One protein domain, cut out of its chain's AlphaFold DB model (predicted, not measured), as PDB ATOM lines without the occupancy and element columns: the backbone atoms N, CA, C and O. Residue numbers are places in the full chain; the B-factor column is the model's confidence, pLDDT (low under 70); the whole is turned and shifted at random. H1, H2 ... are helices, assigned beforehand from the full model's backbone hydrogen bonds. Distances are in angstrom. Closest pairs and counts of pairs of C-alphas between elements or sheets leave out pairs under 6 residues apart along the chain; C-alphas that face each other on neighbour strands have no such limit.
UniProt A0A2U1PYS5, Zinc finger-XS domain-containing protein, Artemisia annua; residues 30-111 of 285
ATOM      1  N   ASP A  30     213.969 218.174 220.140       68.31
ATOM      2  CA  ASP A  30     212.866 218.393 221.087       68.31
ATOM      3  C   ASP A  30     212.724 219.849 221.543       68.31
ATOM      4  O   ASP A  30     211.619 220.292 221.858       68.31
ATOM      5  N   SER A  31     213.815 220.614 221.544       70.06
ATOM      6  CA  SER A  31     213.772 222.047 221.845       70.06
ATOM      7  C   SER A  31     213.190 222.842 220.676       70.06
ATOM      8  O   SER A  31     212.409 223.767 220.889       70.06
ATOM      9  N   ARG A  32     213.487 222.427 219.437       70.50
ATOM     10  CA  ARG A  32     212.957 223.045 218.210       70.50
ATOM     11  C   ARG A  32     211.452 222.802 218.029       70.50
ATOM     12  O   ARG A  32     210.751 223.690 217.550       70.50
ATOM     13  N   LYS A  33     210.923 221.655 218.478       76.25
ATOM     14  CA  LYS A  33     209.466 221.387 218.508       76.25
ATOM     15  C   LYS A  33     208.688 222.367 219.385       76.25
ATOM     16  O   LYS A  33     207.563 222.728 219.054       76.25
ATOM     17  N   LYS A  34     209.300 222.823 220.481       75.31
ATOM     18  CA  LYS A  34     208.697 223.762 221.440       75.31
ATOM     19  C   LYS A  34     208.725 225.217 220.965       75.31
ATOM     20  O   LYS A  34     208.338 226.108 221.716       75.31
ATOM     21  N   HIS A  35     209.177 225.476 219.735       78.00
ATOM     22  CA  HIS A  35     209.160 226.816 219.166       78.00
ATOM     23  C   HIS A  35     207.714 227.357 219.119       78.00
ATOM     24  O   HIS A  35     206.816 226.617 218.706       78.00
ATOM     25  N   PRO A  36     207.462 228.640 219.454       77.69
ATOM     26  CA  PRO A  36     206.109 229.210 219.513       77.69
ATOM     27  C   PRO A  36     205.274 229.037 218.237       77.69
ATOM     28  O   PRO A  36     204.051 228.977 218.293       77.69
ATOM     29  N   TYR A  37     205.931 228.948 217.077       77.31
ATOM     30  CA  TYR A  37     205.256 228.689 215.802       77.31
ATOM     31  C   TYR A  37     204.901 227.218 215.575       77.31
ATOM     32  O   TYR A  37     204.011 226.959 214.783       77.31
ATOM     33  N   PHE A  38     205.579 226.255 216.197       82.38
ATOM     34  CA  PHE A  38     205.437 224.834 215.857       82.38
ATOM     35  C   PHE A  38     204.773 223.995 216.950       82.38
ATOM     36  O   PHE A  38     204.258 222.922 216.644       82.38
ATOM     37  N   VAL A  39     204.737 224.496 218.186       82.06
ATOM     38  CA  VAL A  39     204.253 223.764 219.361       82.06
ATOM     39  C   VAL A  39     202.843 223.186 219.178       82.06
ATOM     40  O   VAL A  39     202.671 221.986 219.344       82.06
ATOM     41  N   GLU A  40     201.880 223.979 218.692       79.75
ATOM     42  CA  GLU A  40     200.491 223.529 218.470       79.75
ATOM     43  C   GLU A  40     200.414 222.352 217.471       79.75
ATOM     44  O   GLU A  40     199.620 221.426 217.634       79.75
ATOM     45  N   LEU A  41     201.259 222.361 216.432       84.06
ATOM     46  CA  LEU A  41     201.304 221.285 215.440       84.06
ATOM     47  C   LEU A  41     201.913 220.013 216.036       84.06
ATOM     48  O   LEU A  41     201.372 218.929 215.824       84.06
ATOM     49  N   PHE A  42     203.031 220.128 216.754       83.75
ATOM     50  CA  PHE A  42     203.730 218.958 217.284       83.75
ATOM     51  C   PHE A  42     203.016 218.324 218.478       83.75
ATOM     52  O   PHE A  42     203.004 217.102 218.556       83.75
ATOM     53  N   GLU A  43     202.322 219.100 219.312       83.31
ATOM     54  CA  GLU A  43     201.418 218.558 220.338       83.31
ATOM     55  C   GLU A  43     200.279 217.752 219.697       83.31
ATOM     56  O   GLU A  43     199.997 216.630 220.109       83.31
ATOM     57  N   SER A  44     199.685 218.259 218.607       81.44
ATOM     58  CA  SER A  44     198.658 217.505 217.872       81.44
ATOM     59  C   SER A  44     199.203 216.238 217.206       81.44
ATOM     60  O   SER A  44     198.477 215.260 217.053       81.44
ATOM     61  N   LEU A  45     200.480 216.239 216.807       81.69
ATOM     62  CA  LEU A  45     201.145 215.049 216.289       81.69
ATOM     63  C   LEU A  45     201.408 214.049 217.416       81.69
ATOM     64  O   LEU A  45     201.136 212.873 217.209       81.69
ATOM     65  N   ASP A  46     201.885 214.491 218.589       81.25
ATOM     66  CA  ASP A  46     202.167 213.674 219.786       81.25
ATOM     67  C   ASP A  46     200.984 212.785 220.205       81.25
ATOM     68  O   ASP A  46     201.202 211.648 220.618       81.25
ATOM     69  N   GLU A  47     199.749 213.240 220.002       81.00
ATOM     70  CA  GLU A  47     198.528 212.489 220.331       81.00
ATOM     71  C   GLU A  47     198.121 211.422 219.291       81.00
ATOM     72  O   GLU A  47     197.223 210.619 219.553       81.00
ATOM     73  N   LEU A  48     198.756 211.385 218.112       78.31
ATOM     74  CA  LEU A  48     198.364 210.528 216.986       78.31
ATOM     75  C   LEU A  48     199.317 209.341 216.772       78.31
ATOM     76  O   LEU A  48     200.545 209.478 216.797       78.31
ATOM     77  N   ILE A  49     198.739 208.179 216.450       73.06
ATOM     78  CA  ILE A  49     199.480 207.001 215.964       73.06
ATOM     79  C   ILE A  49     199.725 207.079 214.451       73.06
ATOM     80  O   ILE A  49     199.021 207.788 213.728       73.06
ATOM     81  N   ALA A  50     200.708 206.327 213.952       64.88
ATOM     82  CA  ALA A  50     201.201 206.432 212.576       64.88
ATOM     83  C   ALA A  50     200.118 206.326 211.486       64.88
ATOM     84  O   ALA A  50     200.150 207.069 210.502       64.88
ATOM     85  N   ASP A  51     199.126 205.461 211.691       65.06
ATOM     86  CA  ASP A  51     198.024 205.257 210.746       65.06
ATOM     87  C   ASP A  51     197.076 206.461 210.691       65.06
ATOM     88  O   ASP A  51     196.611 206.847 209.619       65.06
ATOM     89  N   GLN A  52     196.849 207.121 211.831       67.44
ATOM     90  CA  GLN A  52     195.985 208.299 211.930       67.44
ATOM     91  C   GLN A  52     196.629 209.538 211.307       67.44
ATOM     92  O   GLN A  52     195.938 210.391 210.746       67.44
ATOM     93  N   ILE A  53     197.960 209.633 211.369       73.94
ATOM     94  CA  ILE A  53     198.730 210.717 210.747       73.94
ATOM     95  C   ILE A  53     198.564 210.697 209.217       73.94
ATOM     96  O   ILE A  53     198.474 211.753 208.583       73.94
ATOM     97  N   ASN A  54     198.470 209.501 208.630       68.94
ATOM     98  CA  ASN A  54     198.359 209.290 207.187       68.94
ATOM     99  C   ASN A  54     196.914 209.243 206.659       68.94
ATOM    100  O   ASN A  54     196.713 209.018 205.463       68.94
ATOM    101  N   GLU A  55     195.906 209.494 207.500       72.81
ATOM    102  CA  GLU A  55     194.506 209.517 207.071       72.81
ATOM    103  C   GLU A  55     194.274 210.562 205.956       72.81
ATOM    104  O   GLU A  55     194.553 211.753 206.139       72.81
ATOM    105  N   PRO A  56     193.707 210.164 204.801       64.31
ATOM    106  CA  PRO A  56     193.586 211.038 203.630       64.31
ATOM    107  C   PRO A  56     192.605 212.200 203.834       64.31
ATOM    108  O   PRO A  56     192.672 213.200 203.121       64.31
ATOM    109  N   VAL A  57     191.697 212.074 204.804       70.50
ATOM    110  CA  VAL A  57     190.682 213.083 205.141       70.50
ATOM    111  C   VAL A  57     191.125 214.036 206.253       70.50
ATOM    112  O   VAL A  57     190.447 215.033 206.502       70.50
ATOM    113  N   ARG A  58     192.250 213.755 206.929       76.19
ATOM    114  CA  ARG A  58     192.742 214.583 208.034       76.19
ATOM    115  C   ARG A  58     193.230 215.925 207.519       76.19
ATOM    116  O   ARG A  58     193.948 215.995 206.527       76.19
ATOM    117  N   GLN A  59     192.851 216.989 208.209       79.31
ATOM    118  CA  GLN A  59     193.181 218.347 207.808       79.31
ATOM    119  C   GLN A  59     194.400 218.856 208.576       79.31
ATOM    120  O   GLN A  59     194.439 218.762 209.799       79.31
ATOM    121  N   TRP A  60     195.369 219.430 207.867       82.38
ATOM    122  CA  TRP A  60     196.578 220.013 208.447       82.38
ATOM    123  C   TRP A  60     196.665 221.494 208.113       82.38
ATOM    124  O   TRP A  60     196.457 221.879 206.965       82.38
ATOM    125  N   HIS A  61     197.011 222.337 209.076       81.06
ATOM    126  CA  HIS A  61     197.318 223.745 208.821       81.06
ATOM    127  C   HIS A  61     198.833 223.975 208.815       81.06
ATOM    128  O   HIS A  61     199.574 223.267 209.494       81.06
ATOM    129  N   CYS A  62     199.308 224.977 208.073       82.25
ATOM    130  CA  CYS A  62     200.717 225.366 208.079       82.25
ATOM    131  C   CYS A  62     200.962 226.509 209.071       82.25
ATOM    132  O   CYS A  62     200.553 227.641 208.786       82.25
ATOM    133  N   PRO A  63     201.665 226.268 210.194       78.62
ATOM    134  CA  PRO A  63     201.890 227.308 211.191       78.62
ATOM    135  C   PRO A  63     202.755 228.467 210.674       78.62
ATOM    136  O   PRO A  63     202.556 229.618 211.059       78.62
ATOM    137  N   ALA A  64     203.655 228.194 209.721       75.38
ATOM    138  CA  ALA A  64     204.495 229.207 209.080       75.38
ATOM    139  C   ALA A  64     203.702 230.179 208.177       75.38
ATOM    140  O   ALA A  64     204.164 231.288 207.904       75.38
ATOM    141  N   CYS A  65     202.487 229.801 207.760       75.94
ATOM    142  CA  CYS A  65     201.592 230.614 206.930       75.94
ATOM    143  C   CYS A  65     200.518 231.386 207.718       75.94
ATOM    144  O   CYS A  65     199.683 232.048 207.095       75.94
ATOM    145  N   ARG A  66     200.510 231.325 209.059       64.62
ATOM    146  CA  ARG A  66     199.513 232.015 209.899       64.62
ATOM    147  C   ARG A  66     199.473 233.521 209.557       64.62
ATOM    148  O   ARG A  66     200.508 234.182 209.518       64.62
ATOM    149  N   ASN A  67     198.271 234.051 209.295       57.88
ATOM    150  CA  ASN A  67     197.969 235.468 209.012       57.88
ATOM    151  C   ASN A  67     198.591 236.064 207.725       57.88
ATOM    152  O   ASN A  67     199.341 237.039 207.792       57.88
ATOM    153  N   GLY A  68     198.321 235.529 206.527       53.97
ATOM    154  CA  GLY A  68     198.576 236.312 205.302       53.97
ATOM    155  C   GLY A  68     197.768 235.946 204.069       53.97
ATOM    156  O   GLY A  68     196.961 235.018 204.118       53.97
ATOM    157  N   PRO A  69     197.965 236.698 202.970       40.72
ATOM    158  CA  PRO A  69     197.089 236.653 201.804       40.72
ATOM    159  C   PRO A  69     197.224 235.321 201.054       40.72
ATOM    160  O   PRO A  69     198.334 234.866 200.775       40.72
ATOM    161  N   GLY A  70     196.090 234.690 200.727       48.72
ATOM    162  CA  GLY A  70     196.045 233.384 200.050       48.72
ATOM    163  C   GLY A  70     196.088 232.168 200.986       48.72
ATOM    164  O   GLY A  70     196.538 231.098 200.570       48.72
ATOM    165  N   SER A  71     195.648 232.313 202.243       50.75
ATOM    166  CA  SER A  71     195.568 231.232 203.230       50.75
ATOM    167  C   SER A  71     194.599 230.126 202.793       50.75
ATOM    168  O   SER A  71     193.403 230.150 203.080       50.75
ATOM    169  N   ILE A  72     195.122 229.088 202.138       51.25
ATOM    170  CA  ILE A  72     194.470 227.778 202.173       51.25
ATOM    171  C   ILE A  72     194.580 227.330 203.630       51.25
ATOM    172  O   ILE A  72     195.651 226.940 204.087       51.25
ATOM    173  N   HIS A  73     193.496 227.506 204.387       58.06
ATOM    174  CA  HIS A  73     193.507 227.327 205.839       58.06
ATOM    175  C   HIS A  73     193.839 225.888 206.261       58.06
ATOM    176  O   HIS A  73     194.338 225.689 207.364       58.06
ATOM    177  N   TRP A  74     193.598 224.908 205.381       71.62
ATOM    178  CA  TRP A  74     193.669 223.487 205.703       71.62
ATOM    179  C   TRP A  74     194.044 222.645 204.472       71.62
ATOM    180  O   TRP A  74     193.437 222.774 203.409       71.62
ATOM    181  N   PHE A  75     195.029 221.762 204.620       77.81
ATOM    182  CA  PHE A  75     195.494 220.793 203.627       77.81
ATOM    183  C   PHE A  75     194.915 219.414 203.940       77.81
ATOM    184  O   PHE A  75     195.036 218.948 205.070       77.81
ATOM    185  N   MET A  76     194.291 218.759 202.956       74.62
ATOM    186  CA  MET A  76     193.750 217.405 203.132       74.62
ATOM    187  C   MET A  76     194.862 216.366 202.991       74.62
ATOM    188  O   MET A  76     195.474 216.237 201.928       74.62
ATOM    189  N   GLY A  77     195.095 215.621 204.061       74.19
ATOM    190  CA  GLY A  77     196.105 214.585 204.158       74.19
ATOM    191  C   GLY A  77     197.530 215.129 204.276       74.19
ATOM    192  O   GLY A  77     197.869 216.231 203.830       74.19
ATOM    193  N   MET A  78     198.401 214.298 204.850       77.75
ATOM    194  CA  MET A  78     199.808 214.633 205.106       77.75
ATOM    195  C   MET A  78     200.570 215.005 203.822       77.75
ATOM    196  O   MET A  78     201.418 215.891 203.801       77.75
ATOM    197  N   LYS A  79     200.206 214.387 202.696       73.94
ATOM    198  CA  LYS A  79     200.833 214.612 201.388       73.94
ATOM    199  C   LYS A  79     200.671 216.047 200.871       73.94
ATOM    200  O   LYS A  79     201.644 216.651 200.410       73.94
ATOM    201  N   ALA A  80     199.454 216.592 200.929       77.50
ATOM    202  CA  ALA A  80     199.187 217.962 200.488       77.50
ATOM    203  C   ALA A  80     199.892 218.975 201.400       77.50
ATOM    204  O   ALA A  80     200.446 219.967 200.924       77.50
ATOM    205  N   PHE A  81     199.931 218.667 202.697       81.88
ATOM    206  CA  PHE A  81     200.595 219.473 203.710       81.88
ATOM    207  C   PHE A  81     202.116 219.547 203.512       81.88
ATOM    208  O   PHE A  81     202.665 220.640 203.361       81.88
ATOM    209  N   VAL A  82     202.792 218.401 203.404       81.62
ATOM    210  CA  VAL A  82     204.250 218.324 203.191       81.62
ATOM    211  C   VAL A  82     204.658 219.004 201.880       81.62
ATOM    212  O   VAL A  82     205.636 219.752 201.841       81.62
ATOM    213  N   THR A  83     203.881 218.808 200.806       78.94
ATOM    214  CA  THR A  83     204.138 219.456 199.507       78.94
ATOM    215  C   THR A  83     204.095 220.976 199.630       78.94
ATOM    216  O   THR A  83     204.968 221.662 199.101       78.94
ATOM    217  N   HIS A  84     203.112 221.519 200.350       82.44
ATOM    218  CA  HIS A  84     203.022 222.954 200.591       82.44
ATOM    219  C   HIS A  84     204.235 223.484 201.362       82.44
ATOM    220  O   HIS A  84     204.847 224.459 200.926       82.44
ATOM    221  N   ILE A  85     204.608 222.843 202.475       82.69
ATOM    222  CA  ILE A  85     205.730 223.307 203.300       82.69
ATOM    223  C   ILE A  85     207.027 223.343 202.473       82.69
ATOM    224  O   ILE A  85     207.733 224.348 202.504       82.69
ATOM    225  N   LYS A  86     207.296 222.299 201.674       78.50
ATOM    226  CA  LYS A  86     208.532 222.165 200.880       78.50
ATOM    227  C   LYS A  86     208.613 223.104 199.674       78.50
ATOM    228  O   LYS A  86     209.710 223.440 199.237       78.50
ATOM    229  N   THR A  87     207.476 223.516 199.113       72.56
ATOM    230  CA  THR A  87     207.427 224.321 197.876       72.56
ATOM    231  C   THR A  87     207.216 225.818 198.117       72.56
ATOM    232  O   THR A  87     207.407 226.619 197.199       72.56
ATOM    233  N   LYS A  88     206.832 226.235 199.331       72.06
ATOM    234  CA  LYS A  88     206.519 227.639 199.632       72.06
ATOM    235  C   LYS A  88     207.797 228.474 199.797       72.06
ATOM    236  O   LYS A  88     208.492 228.383 200.801       72.06
ATOM    237  N   GLY A  89     208.078 229.327 198.808       60.88
ATOM    238  CA  GLY A  89     209.265 230.198 198.791       60.88
ATOM    239  C   GLY A  89     209.006 231.693 199.010       60.88
ATOM    240  O   GLY A  89     209.962 232.450 199.124       60.88
ATOM    241  N   SER A  90     207.744 232.135 199.052       59.69
ATOM    242  CA  SER A  90     207.404 233.564 198.967       59.69
ATOM    243  C   SER A  90     207.295 234.289 200.312       59.69
ATOM    244  O   SER A  90     207.420 235.504 200.354       59.69
ATOM    245  N   ARG A  91     207.046 233.577 201.419       64.81
ATOM    246  CA  ARG A  91     206.891 234.179 202.753       64.81
ATOM    247  C   ARG A  91     207.490 233.260 203.804       64.81
ATOM    248  O   ARG A  91     207.227 232.062 203.772       64.81
ATOM    249  N   ARG A  92     208.298 233.823 204.709       69.00
ATOM    250  CA  ARG A  92     208.968 233.090 205.799       69.00
ATOM    251  C   ARG A  92     209.653 231.783 205.335       69.00
ATOM    252  O   ARG A  92     209.462 230.736 205.952       69.00
ATOM    253  N   PRO A  93     210.473 231.807 204.262       73.50
ATOM    254  CA  PRO A  93     211.039 230.589 203.671       73.50
ATOM    255  C   PRO A  93     211.959 229.817 204.629       73.50
ATOM    256  O   PRO A  93     212.113 228.608 204.481       73.50
ATOM    257  N   LYS A  94     212.559 230.496 205.619       75.94
ATOM    258  CA  LYS A  94     213.348 229.856 206.684       75.94
ATOM    259  C   LYS A  94     212.463 229.034 207.629       75.94
ATOM    260  O   LYS A  94     212.693 227.844 207.754       75.94
ATOM    261  N   LEU A  95     211.381 229.615 208.157       77.94
ATOM    262  CA  LEU A  95     210.396 228.896 208.985       77.94
ATOM    263  C   LEU A  95     209.765 227.711 208.246       77.94
ATOM    264  O   LEU A  95     209.535 226.667 208.844       77.94
ATOM    265  N   HIS A  96     209.498 227.853 206.946       81.31
ATOM    266  CA  HIS A  96     209.020 226.743 206.120       81.31
ATOM    267  C   HIS A  96     210.062 225.627 205.973       81.31
ATOM    268  O   HIS A  96     209.708 224.454 206.024       81.31
ATOM    269  N   ARG A  97     211.343 225.977 205.820       80.06
ATOM    270  CA  ARG A  97     212.439 225.002 205.762       80.06
ATOM    271  C   ARG A  97     212.608 224.272 207.094       80.06
ATOM    272  O   ARG A  97     212.628 223.050 207.097       80.06
ATOM    273  N   ASP A  98     212.634 225.010 208.199       79.38
ATOM    274  CA  ASP A  98     212.776 224.435 209.539       79.38
ATOM    275  C   ASP A  98     211.591 223.527 209.885       79.38
ATOM    276  O   ASP A  98     211.779 222.427 210.397       79.38
ATOM    277  N   LEU A  99     210.371 223.948 209.534       83.44
ATOM    278  CA  LEU A  99     209.170 223.134 209.689       83.44
ATOM    279  C   LEU A  99     209.225 221.854 208.844       83.44
ATOM    280  O   LEU A  99     208.806 220.804 209.324       83.44
ATOM    281  N   ALA A 100     209.715 221.927 207.601       82.81
ATOM    282  CA  ALA A 100     209.863 220.750 206.745       82.81
ATOM    283  C   ALA A 100     210.841 219.742 207.354       82.81
ATOM    284  O   ALA A 100     210.523 218.558 207.412       82.81
ATOM    285  N   ASP A 101     211.992 220.224 207.823       78.69
ATOM    286  CA  ASP A 101     213.044 219.382 208.389       78.69
ATOM    287  C   ASP A 101     212.568 218.705 209.690       78.69
ATOM    288  O   ASP A 101     212.731 217.495 209.848       78.69
ATOM    289  N   LEU A 102     211.902 219.447 210.586       81.00
ATOM    290  CA  LEU A 102     211.342 218.895 211.829       81.00
ATOM    291  C   LEU A 102     210.213 217.889 211.568       81.00
ATOM    292  O   LEU A 102     210.134 216.853 212.225       81.00
ATOM    293  N   LEU A 103     209.326 218.186 210.615       82.44
ATOM    294  CA  LEU A 103     208.213 217.300 210.283       82.44
ATOM    295  C   LEU A 103     208.705 216.001 209.629       82.44
ATOM    296  O   LEU A 103     208.216 214.931 209.978       82.44
ATOM    297  N   ASP A 104     209.684 216.077 208.722       77.75
ATOM    298  CA  ASP A 104     210.298 214.894 208.110       77.75
ATOM    299  C   ASP A 104     210.943 213.997 209.185       77.75
ATOM    300  O   ASP A 104     210.737 212.779 209.173       77.75
ATOM    301  N   GLU A 105     211.670 214.579 210.146       75.50
ATOM    302  CA  GLU A 105     212.305 213.829 211.236       75.50
ATOM    303  C   GLU A 105     211.275 213.175 212.179       75.50
ATOM    304  O   GLU A 105     211.430 212.012 212.567       75.50
ATOM    305  N   GLU A 106     210.187 213.878 212.502       76.88
ATOM    306  CA  GLU A 106     209.115 213.380 213.371       76.88
ATOM    307  C   GLU A 106     208.315 212.237 212.723       76.88
ATOM    308  O   GLU A 106     208.065 211.206 213.353       76.88
ATOM    309  N   LEU A 107     207.978 212.364 211.437       74.50
ATOM    310  CA  LEU A 107     207.315 211.305 210.670       74.50
ATOM    311  C   LEU A 107     208.203 210.057 210.540       74.50
ATOM    312  O   LEU A 107     207.717 208.929 210.672       74.50
ATOM    313  N   CYS A 108     209.516 210.249 210.371       68.94
ATOM    314  CA  CYS A 108     210.500 209.164 210.340       68.94
ATOM    315  C   CYS A 108     210.692 208.472 211.699       68.94
ATOM    316  O   CYS A 108     211.002 207.277 211.739       68.94
ATOM    317  N   ARG A 109     210.537 209.189 212.821       68.25
ATOM    318  CA  ARG A 109     210.568 208.580 214.163       68.25
ATOM    319  C   ARG A 109     209.334 207.729 214.447       68.25
ATOM    320  O   ARG A 109     209.456 206.715 215.123       68.25
ATOM    321  N   ARG A 110     208.175 208.098 213.900       64.88
ATOM    322  CA  ARG A 110     206.888 207.443 214.193       64.88
ATOM    323  C   ARG A 110     206.514 206.292 213.267       64.88
ATOM    324  O   ARG A 110     205.473 205.685 213.470       64.88
ATOM    325  N   GLY A 111     207.299 206.017 212.227       55.44
ATOM    326  CA  GLY A 111     206.928 205.028 211.205       55.44
ATOM    327  C   GLY A 111     205.753 205.467 210.319       55.44
ATOM    328  O   GLY A 111     205.294 204.702 209.478       55.44
TER     329      GLY A 111
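Overview. This is residues 30 to 111 of the 285 residues of the protein "Zinc finger-XS domain-containing protein" of Artemisia annua (UniProt A0A2U1PYS5). A helical hairpin, the long helix H5 and the shorter H4, has a third helix, H2, near H5, and the three centres make a triangle. A long looped stretch, residues 54 to 76, folds back on itself across the side between H2 and H4; the short helices H1 and H3 lie toward the periphery. The printed part has 82 residues with five named helices, H1 to H5 in chain order, and no named strand: the class is all helix. It is compact, with a radius of gyration of the C-alphas of 12.1 A, and spans 33 by 30 by 18 A.

Arrangement. H1, residues 30 to 33, is close to but not clearly touching H2, residues 39 to 46; their closest C-alphas, Lys 33 and Val 39, are 5.8 A apart. H2 and H5, residues 93 to 110, are near each other, with 11 pairs of C-alphas within 10 A. H3, residues 50 to 53, is close to but not clearly touching H5; the closest C-alphas, Ala 50 and Arg 110, are 6.0 A apart. H4, residues 77 to 87, touches H5, with residues 96 to 100 of H5 alone; the closest C-alphas, Ile 85 and His 96, are 5.5 A apart. H4 and H5 form a helical hairpin, running opposite ways at a tilt of 38 degrees, only just steep. H2 and H4 are apart. In H2, H4 and H5 every O i to N i+4 pair is within hydrogen-bond range; H1 and H3 are too short for such a pair.

Along the chain. H1 begins at C-alpha 30 (212.866, 218.393, 221.087). H2 is 10.3 A long, H4 16.2 A and H5 25.8 A. H5 ends at C-alpha 110 (206.888, 207.443, 214.193).

Size, cuts and confidence. The farthest C-alphas, Pro 69 and Gly 111, are 34.4 A apart. The printed part has no cut. The link H3 to H4 is long, with residues 59 to 60 paired antiparallel with 75 to 76. Mean pLDDT of the printed part is 73.4; 22 residues are under 70, among them 66 to 73.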